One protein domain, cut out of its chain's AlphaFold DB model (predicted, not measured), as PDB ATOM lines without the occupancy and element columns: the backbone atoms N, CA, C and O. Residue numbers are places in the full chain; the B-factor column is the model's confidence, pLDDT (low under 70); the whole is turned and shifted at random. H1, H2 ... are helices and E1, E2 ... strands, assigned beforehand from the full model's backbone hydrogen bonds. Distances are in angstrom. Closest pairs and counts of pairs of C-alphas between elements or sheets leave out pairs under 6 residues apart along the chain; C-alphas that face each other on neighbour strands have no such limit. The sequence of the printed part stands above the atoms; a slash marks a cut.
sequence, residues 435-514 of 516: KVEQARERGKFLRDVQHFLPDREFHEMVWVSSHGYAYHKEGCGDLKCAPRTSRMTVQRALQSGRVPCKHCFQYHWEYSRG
ATOM      1  N   LYS A 435      48.096 143.293  75.236       69.06
ATOM      2  CA  LYS A 435      47.862 144.377  76.210       69.06
ATOM      3  C   LYS A 435      46.733 144.047  77.185       69.06
ATOM      4  O   LYS A 435      46.815 144.419  78.355       69.06
ATOM      5  N   VAL A 436      45.693 143.364  76.710       69.62
ATOM      6  CA  VAL A 436      44.568 142.930  77.549       69.62
ATOM      7  C   VAL A 436      45.022 141.855  78.537       69.62
ATOM      8  O   VAL A 436      44.704 141.966  79.720       69.62
ATOM      9  N   GLU A 437      45.822 140.880  78.097       72.94
ATOM     10  CA  GLU A 437      46.330 139.834  78.994       72.94
ATOM     11  C   GLU A 437      47.317 140.395  80.026       72.94
ATOM     12  O   GLU A 437      47.179 140.139  81.220       72.94
ATOM     13  N   GLN A 438      48.222 141.291  79.622       71.75
ATOM     14  CA  GLN A 438      49.130 141.961  80.558       71.75
ATOM     15  C   GLN A 438      48.379 142.813  81.600       71.75
ATOM     16  O   GLN A 438      48.743 142.841  82.779       71.75
ATOM     17  N   ALA A 439      47.312 143.511  81.194       69.69
ATOM     18  CA  ALA A 439      46.458 144.249  82.123       69.69
ATOM     19  C   ALA A 439      45.720 143.306  83.091       69.69
ATOM     20  O   ALA A 439      45.580 143.625  84.276       69.69
ATOM     21  N   ARG A 440      45.298 142.129  82.611       78.88
ATOM     22  CA  ARG A 440      44.656 141.082  83.415       78.88
ATOM     23  C   ARG A 440      45.615 140.491  84.451       78.88
ATOM     24  O   ARG A 440      45.245 140.408  85.624       78.88
ATOM     25  N   GLU A 441      46.839 140.149  84.057       79.94
ATOM     26  CA  GLU A 441      47.886 139.657  84.963       79.94
ATOM     27  C   GLU A 441      48.264 140.704  86.012       79.94
ATOM     28  O   GLU A 441      48.315 140.400  87.206       79.94
ATOM     29  N   ARG A 442      48.428 141.967  85.601       78.19
ATOM     30  CA  ARG A 442      48.691 143.080  86.524       78.19
ATOM     31  C   ARG A 442      47.548 143.279  87.518       78.19
ATOM     32  O   ARG A 442      47.799 143.532  88.692       78.19
ATOM     33  N   GLY A 443      46.299 143.138  87.073       81.56
ATOM     34  CA  GLY A 443      45.125 143.198  87.943       81.56
ATOM     35  C   GLY A 443      45.066 142.046  88.951       81.56
ATOM     36  O   GLY A 443      44.696 142.266  90.102       81.56
ATOM     37  N   LYS A 444      45.464 140.831  88.549       86.12
ATOM     38  CA  LYS A 444      45.590 139.687  89.464       86.12
ATOM     39  C   LYS A 444      46.672 139.947  90.513       86.12
ATOM     40  O   LYS A 444      46.380 139.875  91.698       86.12
ATOM     41  N   PHE A 445      47.854 140.371  90.075       81.56
ATOM     42  CA  PHE A 445      48.968 140.702  90.958       81.56
ATOM     43  C   PHE A 445      48.614 141.791  91.983       81.56
ATOM     44  O   PHE A 445      48.918 141.650  93.161       81.56
ATOM     45  N   LEU A 446      47.927 142.862  91.567       82.81
ATOM     46  CA  LEU A 446      47.506 143.931  92.481       82.81
ATOM     47  C   LEU A 446      46.534 143.441  93.563       82.81
ATOM     48  O   LEU A 446      46.627 143.892  94.703       82.81
ATOM     49  N   ARG A 447      45.624 142.519  93.221       85.88
ATOM     50  CA  ARG A 447      44.721 141.897  94.202       85.88
ATOM     51  C   ARG A 447      45.476 141.003  95.175       85.88
ATOM     52  O   ARG A 447      45.206 141.071  96.368       85.88
ATOM     53  N   ASP A 448      46.435 140.227  94.678       84.25
ATOM     54  CA  ASP A 448      47.261 139.370  95.524       84.25
ATOM     55  C   ASP A 448      48.053 140.240  96.518       84.25
ATOM     56  O   ASP A 448      47.942 140.049  97.724       84.25
ATOM     57  N   VAL A 449      48.739 141.291  96.049       82.25
ATOM     58  CA  VAL A 449      49.463 142.247  96.914       82.25
ATOM     59  C   VAL A 449      48.555 142.855  97.989       82.25
ATOM     60  O   VAL A 449      48.956 142.939  99.145       82.25
ATOM     61  N   GLN A 450      47.330 143.254  97.631       86.00
ATOM     62  CA  GLN A 450      46.369 143.789  98.601       86.00
ATOM     63  C   GLN A 450      45.951 142.764  99.662       86.00
ATOM     64  O   GLN A 450      45.600 143.153 100.768       86.00
ATOM     65  N   HIS A 451      45.981 141.472  99.347       87.25
ATOM     66  CA  HIS A 451      45.628 140.431 100.305       87.25
ATOM     67  C   HIS A 451      46.787 140.089 101.259       87.25
ATOM     68  O   HIS A 451      46.540 139.692 102.398       87.25
ATOM     69  N   PHE A 452      48.038 140.222 100.807       85.06
ATOM     70  CA  PHE A 452      49.220 139.835 101.589       85.06
ATOM     71  C   PHE A 452      49.802 140.954 102.455       85.06
ATOM     72  O   PHE A 452      50.510 140.661 103.419       85.06
ATOM     73  N   LEU A 453      49.526 142.220 102.139       85.81
ATOM     74  CA  LEU A 453      49.987 143.336 102.958       85.81
ATOM     75  C   LEU A 453      49.100 143.484 104.206       85.81
ATOM     76  O   LEU A 453      47.886 143.628 104.069       85.81
ATOM     77  N   PRO A 454      49.657 143.466 105.428       87.88
ATOM     78  CA  PRO A 454      48.887 143.728 106.639       87.88
ATOM     79  C   PRO A 454      48.389 145.180 106.688       87.88
ATOM     80  O   PRO A 454      49.077 146.102 106.248       87.88
ATOM     81  N   ASP A 455      47.230 145.401 107.322       89.94
ATOM     82  CA  ASP A 455      46.543 146.707 107.421       89.94
ATOM     83  C   ASP A 455      47.461 147.876 107.818       89.94
ATOM     84  O   ASP A 455      47.355 148.984 107.291       89.94
ATOM     85  N   ARG A 456      48.422 147.624 108.715       90.88
ATOM     86  CA  ARG A 456      49.383 148.632 109.190       90.88
ATOM     87  C   ARG A 456      50.280 149.194 108.080       90.88
ATOM     88  O   ARG A 456      50.684 150.349 108.154       90.88
ATOM     89  N   GLU A 457      50.589 148.396 107.064       89.62
ATOM     90  CA  GLU A 457      51.539 148.766 106.016       89.62
ATOM     91  C   GLU A 457      50.877 149.542 104.872       89.62
ATOM     92  O   GLU A 457      51.536 150.317 104.184       89.62
ATOM     93  N   PHE A 458      49.551 149.450 104.719       91.56
ATOM     94  CA  PHE A 458      48.811 150.274 103.757       91.56
ATOM     95  C   PHE A 458      48.949 151.779 104.016       91.56
ATOM     96  O   PHE A 458      48.866 152.586 103.082       91.56
ATOM     97  N   HIS A 459      49.173 152.150 105.277       93.75
ATOM     98  CA  HIS A 459      49.354 153.529 105.714       93.75
ATOM     99  C   HIS A 459      50.818 153.993 105.688       93.75
ATOM    100  O   HIS A 459      51.087 155.165 105.955       93.75
ATOM    101  N   GLU A 460      51.764 153.121 105.331       92.56
ATOM    102  CA  GLU A 460      53.173 153.491 105.253       92.56
ATOM    103  C   GLU A 460      53.441 154.420 104.058       92.56
ATOM    104  O   GLU A 460      52.880 154.273 102.970       92.56
ATOM    105  N   MET A 461      54.292 155.427 104.274       93.12
ATOM    106  CA  MET A 461      54.640 156.427 103.264       93.12
ATOM    107  C   MET A 461      55.823 155.960 102.418       93.12
ATOM    108  O   MET A 461      56.966 156.000 102.877       93.12
ATOM    109  N   VAL A 462      55.560 155.635 101.154       92.81
ATOM    110  CA  VAL A 462      56.542 155.134 100.183       92.81
ATOM    111  C   VAL A 462      56.855 156.163  99.096       92.81
ATOM    112  O   VAL A 462      56.069 157.074  98.818       92.81
ATOM    113  N   TRP A 463      58.025 156.023  98.472       91.56
ATOM    114  CA  TRP A 463      58.386 156.778  97.271       91.56
ATOM    115  C   TRP A 463      57.877 156.045  96.033       91.56
ATOM    116  O   TRP A 463      58.159 154.864  95.824       91.56
ATOM    117  N   VAL A 464      57.122 156.764  95.208       92.62
ATOM    118  CA  VAL A 464      56.439 156.234  94.030       92.62
ATOM    119  C   VAL A 464      56.932 156.971  92.797       92.62
ATOM    120  O   VAL A 464      56.855 158.197  92.726       92.62
ATOM    121  N   SER A 465      57.416 156.217  91.818       91.06
ATOM    122  CA  SER A 465      57.797 156.703  90.493       91.06
ATOM    123  C   SER A 465      56.703 156.401  89.461       91.06
ATOM    124  O   SER A 465      55.710 155.722  89.739       91.06
ATOM    125  N   SER A 466      56.909 156.834  88.217       85.81
ATOM    126  CA  SER A 466      56.053 156.454  87.087       85.81
ATOM    127  C   SER A 466      56.074 154.957  86.752       85.81
ATOM    128  O   SER A 466      55.248 154.519  85.958       85.81
ATOM    129  N   HIS A 467      56.978 154.166  87.332       82.06
ATOM    130  CA  HIS A 467      57.114 152.737  87.027       82.06
ATOM    131  C   HIS A 467      56.628 151.830  88.164       82.06
ATOM    132  O   HIS A 467      56.343 150.660  87.936       82.06
ATOM    133  N   GLY A 468      56.470 152.366  89.375       87.38
ATOM    134  CA  GLY A 468      56.125 151.583  90.558       87.38
ATOM    135  C   GLY A 468      56.594 152.262  91.836       87.38
ATOM    136  O   GLY A 468      57.034 153.414  91.811       87.38
ATOM    137  N   TYR A 469      56.509 151.546  92.949       83.12
ATOM    138  CA  TYR A 469      56.980 152.018  94.248       83.12
ATOM    139  C   TYR A 469      57.884 150.984  94.919       83.12
ATOM    140  O   TYR A 469      57.858 149.806  94.564       83.12
ATOM    141  N   ALA A 470      58.718 151.418  95.859       78.38
ATOM    142  CA  ALA A 470      59.507 150.510  96.685       78.38
ATOM    143  C   ALA A 470      59.079 150.598  98.142       78.38
ATOM    144  O   ALA A 470      58.902 151.691  98.678       78.38
ATOM    145  N   TYR A 471      58.949 149.424  98.749       62.84
ATOM    146  CA  TYR A 471      58.668 149.245 100.168       62.84
ATOM    147  C   TYR A 471      59.933 149.406 101.012       62.84
ATOM    148  O   TYR A 471      59.912 150.018 102.074       62.84
ATOM    149  N   HIS A 472      61.068 148.897 100.526       62.12
ATOM    150  CA  HIS A 472      62.262 148.769 101.353       62.12
ATOM    151  C   HIS A 472      63.202 149.956 101.198       62.12
ATOM    152  O   HIS A 472      63.828 150.174 100.159       62.12
ATOM    153  N   LYS A 473      63.330 150.695 102.297       53.38
ATOM    154  CA  LYS A 473      64.223 151.843 102.449       53.38
ATOM    155  C   LYS A 473      65.707 151.469 102.319       53.38
ATOM    156  O   LYS A 473      66.492 152.318 101.916       53.38
ATOM    157  N   GLU A 474      66.071 150.225 102.643       56.84
ATOM    158  CA  GLU A 474      67.469 149.772 102.690       56.84
ATOM    159  C   GLU A 474      67.996 149.278 101.334       56.84
ATOM    160  O   GLU A 474      69.118 149.609 100.971       56.84
ATOM    161  N   GLY A 475      67.188 148.555 100.548       60.03
ATOM    162  CA  GLY A 475      67.630 147.976  99.268       60.03
ATOM    163  C   GLY A 475      67.201 148.741  98.012       60.03
ATOM    164  O   GLY A 475      67.760 148.536  96.943       60.03
ATOM    165  N   CYS A 476      66.196 149.615  98.104       68.31
ATOM    166  CA  CYS A 476      65.653 150.348  96.954       68.31
ATOM    167  C   CYS A 476      65.839 151.867  97.079       68.31
ATOM    168  O   CYS A 476      65.045 152.640  96.533       68.31
ATOM    169  N   GLY A 477      66.883 152.299  97.796       59.81
ATOM    170  CA  GLY A 477      67.194 153.709  98.057       59.81
ATOM    171  C   GLY A 477      67.240 154.589  96.800       59.81
ATOM    172  O   GLY A 477      66.874 155.764  96.862       59.81
ATOM    173  N   ASP A 478      67.563 154.007  95.644       65.00
ATOM    174  CA  ASP A 478      67.666 154.708  94.359       65.00
ATOM    175  C   ASP A 478      66.340 155.294  93.862       65.00
ATOM    176  O   ASP A 478      66.324 156.300  93.148       65.00
ATOM    177  N   LEU A 479      65.198 154.753  94.302       68.38
ATOM    178  CA  LEU A 479      63.888 155.326  93.983       68.38
ATOM    179  C   LEU A 479      63.654 156.684  94.649       68.38
ATOM    180  O   LEU A 479      62.757 157.399  94.225       68.38
ATOM    181  N   LYS A 480      64.450 157.079  95.648       66.62
ATOM    182  CA  LYS A 480      64.406 158.440  96.200       66.62
ATOM    183  C   LYS A 480      65.060 159.461  95.261       66.62
ATOM    184  O   LYS A 480      64.662 160.620  95.249       66.62
ATOM    185  N   CYS A 481      66.048 159.025  94.483       76.31
ATOM    186  CA  CYS A 481      66.814 159.870  93.566       76.31
ATOM    187  C   CYS A 481      66.248 159.859  92.139       76.31
ATOM    188  O   CYS A 481      66.631 160.694  91.320       76.31
ATOM    189  N   ALA A 482      65.330 158.936  91.829       78.38
ATOM    190  CA  ALA A 482      64.702 158.884  90.521       78.38
ATOM    191  C   ALA A 482      63.869 160.160  90.249       78.38
ATOM    192  O   ALA A 482      63.142 160.640  91.129       78.38
ATOM    193  N   PRO A 483      63.942 160.727  89.031       77.25
ATOM    194  CA  PRO A 483      63.155 161.898  88.671       77.25
ATOM    195  C   PRO A 483      61.654 161.582  88.718       77.25
ATOM    196  O   PRO A 483      61.221 160.480  88.377       77.25
ATOM    197  N   ARG A 484      60.846 162.585  89.091       87.00
ATOM    198  CA  ARG A 484      59.371 162.499  89.188       87.00
ATOM    199  C   ARG A 484      58.869 161.487  90.220       87.00
ATOM    200  O   ARG A 484      57.834 160.848  90.026       87.00
ATOM    201  N   THR A 485      59.592 161.350  91.320       91.50
ATOM    202  CA  THR A 485      59.125 160.576  92.465       91.50
ATOM    203  C   THR A 485      58.222 161.428  93.344       91.50
ATOM    204  O   THR A 485      58.410 162.633  93.504       91.50
ATOM    205  N   SER A 486      57.185 160.804  93.883       92.31
ATOM    206  CA  SER A 486      56.247 161.434  94.808       92.31
ATOM    207  C   SER A 486      56.081 160.544  96.026       92.31
ATOM    208  O   SER A 486      56.147 159.318  95.928       92.31
ATOM    209  N   ARG A 487      55.906 161.162  97.193       94.00
ATOM    210  CA  ARG A 487      55.698 160.436  98.440       94.00
ATOM    211  C   ARG A 487      54.198 160.270  98.663       94.00
ATOM    212  O   ARG A 487      53.481 161.265  98.728       94.00
ATOM    213  N   MET A 488      53.721 159.037  98.763       95.75
ATOM    214  CA  MET A 488      52.311 158.735  99.033       95.75
ATOM    215  C   MET A 488      52.184 157.446  99.842       95.75
ATOM    216  O   MET A 488      53.151 156.699  99.978       95.75
ATOM    217  N   THR A 489      50.998 157.191 100.387       95.62
ATOM    218  CA  THR A 489      50.727 155.942 101.103       95.62
ATOM    219  C   THR A 489      50.707 154.759 100.140       95.62
ATOM    220  O   THR A 489      50.317 154.906  98.976       95.62
ATOM    221  N   VAL A 490      51.080 153.573 100.623       93.50
ATOM    222  CA  VAL A 490      51.009 152.325  99.845       93.50
ATOM    223  C   VAL A 490      49.607 152.105  99.279       93.50
ATOM    224  O   VAL A 490      49.457 151.783  98.101       93.50
ATOM    225  N   GLN A 491      48.567 152.367 100.077       95.19
ATOM    226  CA  GLN A 491      47.179 152.281  99.628       95.19
ATOM    227  C   GLN A 491      46.914 153.155  98.393       95.19
ATOM    228  O   GLN A 491      46.314 152.694  97.420       95.19
ATOM    229  N   ARG A 492      47.402 154.402  98.390       95.94
ATOM    230  CA  ARG A 492      47.237 155.330  97.262       95.94
ATOM    231  C   ARG A 492      48.083 154.919  96.051       95.94
ATOM    232  O   ARG A 492      47.655 155.097  94.909       95.94
ATOM    233  N   ALA A 493      49.257 154.330  96.280       94.62
ATOM    234  CA  ALA A 493      50.094 153.776  95.218       94.62
ATOM    235  C   ALA A 493      49.389 152.603  94.507       94.62
ATOM    236  O   ALA A 493      49.274 152.603  93.282       94.62
ATOM    237  N   LEU A 494      48.818 151.666  95.268       93.19
ATOM    238  CA  LEU A 494      48.055 150.537  94.726       93.19
ATOM    239  C   LEU A 494      46.778 150.990  94.007       93.19
ATOM    240  O   LEU A 494      46.498 150.521  92.906       93.19
ATOM    241  N   GLN A 495      46.041 151.953  94.572       94.12
ATOM    242  CA  GLN A 495      44.851 152.538  93.933       94.12
ATOM    243  C   GLN A 495      45.173 153.265  92.618       94.12
ATOM    244  O   GLN A 495      44.348 153.282  91.710       94.12
ATOM    245  N   SER A 496      46.377 153.829  92.484       93.75
ATOM    246  CA  SER A 496      46.859 154.418  91.224       93.75
ATOM    247  C   SER A 496      47.462 153.389  90.256       93.75
ATOM    248  O   SER A 496      48.063 153.758  89.245       93.75
ATOM    249  N   GLY A 497      47.318 152.091  90.550       94.25
ATOM    250  CA  GLY A 497      47.804 150.990  89.722       94.25
ATOM    251  C   GLY A 497      49.324 150.836  89.728       94.25
ATOM    252  O   GLY A 497      49.873 150.138  88.872       94.25
ATOM    253  N   ARG A 498      50.037 151.494  90.648       93.06
ATOM    254  CA  ARG A 498      51.483 151.326  90.818       93.06
ATOM    255  C   ARG A 498      51.722 150.015  91.552       93.06
ATOM    256  O   ARG A 498      51.000 149.688  92.482       93.06
ATOM    257  N   VAL A 499      52.723 149.266  91.109       89.25
ATOM    258  CA  VAL A 499      53.098 147.976  91.698       89.25
ATOM    259  C   VAL A 499      54.410 148.115  92.469       89.25
ATOM    260  O   VAL A 499      55.244 148.944  92.079       89.25
ATOM    261  N   PRO A 500      54.612 147.334  93.546       87.38
ATOM    262  CA  PRO A 500      55.919 147.222  94.171       87.38
ATOM    263  C   PRO A 500      56.944 146.701  93.157       87.38
ATOM    264  O   PRO A 500      56.612 145.893  92.285       87.38
ATOM    265  N   CYS A 501      58.201 147.142  93.252       83.94
ATOM    266  CA  CYS A 501      59.260 146.545  92.438       83.94
ATOM    267  C   CYS A 501      59.414 145.048  92.775       83.94
ATOM    268  O   CYS A 501      59.146 144.626  93.903       83.94
ATOM    269  N   LYS A 502      59.870 144.236  91.809       78.38
ATOM    270  CA  LYS A 502      59.942 142.769  91.947       78.38
ATOM    271  C   LYS A 502      60.712 142.315  93.195       78.38
ATOM    272  O   LYS A 502      60.261 141.406  93.877       78.38
ATOM    273  N   HIS A 503      61.821 142.985  93.519       79.50
ATOM    274  CA  HIS A 503      62.620 142.690  94.717       79.50
ATOM    275  C   HIS A 503      61.867 143.015  96.011       79.50
ATOM    276  O   HIS A 503      61.880 142.222  96.946       79.50
ATOM    277  N   CYS A 504      61.170 144.156  96.062       79.88
ATOM    278  CA  CYS A 504      60.351 144.500  97.223       79.88
ATOM    279  C   CYS A 504      59.200 143.515  97.408       79.88
ATOM    280  O   CYS A 504      58.928 143.118  98.532       79.88
ATOM    281  N   PHE A 505      58.549 143.103  96.320       80.62
ATOM    282  CA  PHE A 505      57.484 142.111  96.398       80.62
ATOM    283  C   PHE A 505      58.000 140.757  96.890       80.62
ATOM    284  O   PHE A 505      57.406 140.183  97.792       80.62
ATOM    285  N   GLN A 506      59.115 140.274  96.335       81.50
ATOM    286  CA  GLN A 506      59.696 138.991  96.721       81.50
ATOM    287  C   GLN A 506      60.095 138.965  98.202       81.50
ATOM    288  O   GLN A 506      59.725 138.037  98.909       81.50
ATOM    289  N   TYR A 507      60.744 140.021  98.694       80.25
ATOM    290  CA  TYR A 507      61.091 140.120 100.112       80.25
ATOM    291  C   TYR A 507      59.845 140.128 101.009       80.25
ATOM    292  O   TYR A 507      59.807 139.453 102.034       80.25
ATOM    293  N   HIS A 508      58.793 140.856 100.614       72.12
ATOM    294  CA  HIS A 508      57.536 140.866 101.366       72.12
ATOM    295  C   HIS A 508      56.855 139.499 101.377       72.12
ATOM    296  O   HIS A 508      56.300 139.079 102.391       72.12
ATOM    297  N   TRP A 509      56.907 138.810 100.239       76.62
ATOM    298  CA  TRP A 509      56.366 137.475 100.068       76.62
ATOM    299  C   TRP A 509      57.067 136.468 100.983       76.62
ATOM    300  O   TRP A 509      56.396 135.781 101.752       76.62
ATOM    301  N   GLU A 510      58.400 136.434 100.960       80.31
ATOM    302  CA  GLU A 510      59.227 135.577 101.820       80.31
ATOM    303  C   GLU A 510      58.980 135.891 103.308       80.31
ATOM    304  O   GLU A 510      58.674 134.992 104.094       80.31
ATOM    305  N   TYR A 511      58.946 137.178 103.679       75.75
ATOM    306  CA  TYR A 511      58.642 137.604 105.049       75.75
ATOM    307  C   TYR A 511      57.246 137.158 105.510       75.75
ATOM    308  O   TYR A 511      57.086 136.684 106.636       75.75
ATOM    309  N   SER A 512      56.229 137.281 104.649       69.06
ATOM    310  CA  SER A 512      54.849 136.893 104.976       69.06
ATOM    311  C   SER A 512      54.682 135.389 105.212       69.06
ATOM    312  O   SER A 512      53.780 134.981 105.942       69.06
ATOM    313  N   ARG A 513      55.569 134.564 104.641       76.12
ATOM    314  CA  ARG A 513      55.584 133.109 104.837       76.12
ATOM    315  C   ARG A 513      56.319 132.667 106.100       76.12
ATOM    316  O   ARG A 513      56.251 131.493 106.445       76.12
ATOM    317  N   GLY A 514      56.986 133.584 106.801       71.56
ATOM    318  CA  GLY A 514      57.810 133.242 107.962       71.56
ATOM    319  C   GLY A 514      59.051 132.414 107.604       71.56
ATOM    320  O   GLY A 514      59.675 131.849 108.497       71.56
TER     321      GLY A 514
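This is residues 435 to 514 of the 516 residues of the protein "Hypothetical protein" of Symbiodinium sp. CCMP2592 (UniProt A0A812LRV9). H4 sits near the middle, between a small sheet of two short strands, E1 and E2, and the long helix H1, while H5 converges with H1 in a narrow V towards their last residues. The long loop of residues 465 to 476 leads from E1 to H3, which is apart from H1; residues 469 to 470 of this loop fold back to pair antiparallel with residues 463 to 464 of E1, and residues 435 to 441 of H1 stick out. The printed part has 80 residues, in the order H1 H2 E1 H3 E2 H4 H5; the sheet is antiparallel and the class mostly helix. It is compact, with a radius of gyration of the C-alphas of 12.3 A and spans of 34 by 32 by 20 A.

Start at H1, residues 435 to 452, which is close to but not clearly touching H5, residues 502 to 512; their closest C-alphas, Phe 452 and Ser 512, are 7.2 A apart. They run the same way at a shallow tilt of 34 degrees, only just short of steep. H2, residues 455 to 458, only just touches H4, residues 490 to 495, with 3 pairs of C-alphas within 8 A, the closest being Phe 458 and Gln 491 at 4.9 A. E1, residues 461 to 464, is antiparallel to E2, residues 486 to 489; look for N 462 and O 488 at 2.9 A and N 464 and O 486 at 2.8 A, within hydrogen-bond range. The closest C-alphas of E1 and H3, residues 477 to 480, are Trp 463 and Lys 480, 6.3 A apart. In H1, H4 and H5 every O i to N i+4 pair is within hydrogen-bond range; H2 and H3 are too short for one.

Find C-alpha 435 at (47.862, 144.377, 76.210); H1 runs 25.8 A to C-alpha 452. H5 runs 15.2 A to C-alpha 512 at (54.849, 136.893, 104.976).

The farthest C-alphas, Lys 435 and Gly 514, are 35.1 A apart. The printed part has no cut, and the link from E1 to H3 is long. Residues 471 to 480 are among those under pLDDT 70.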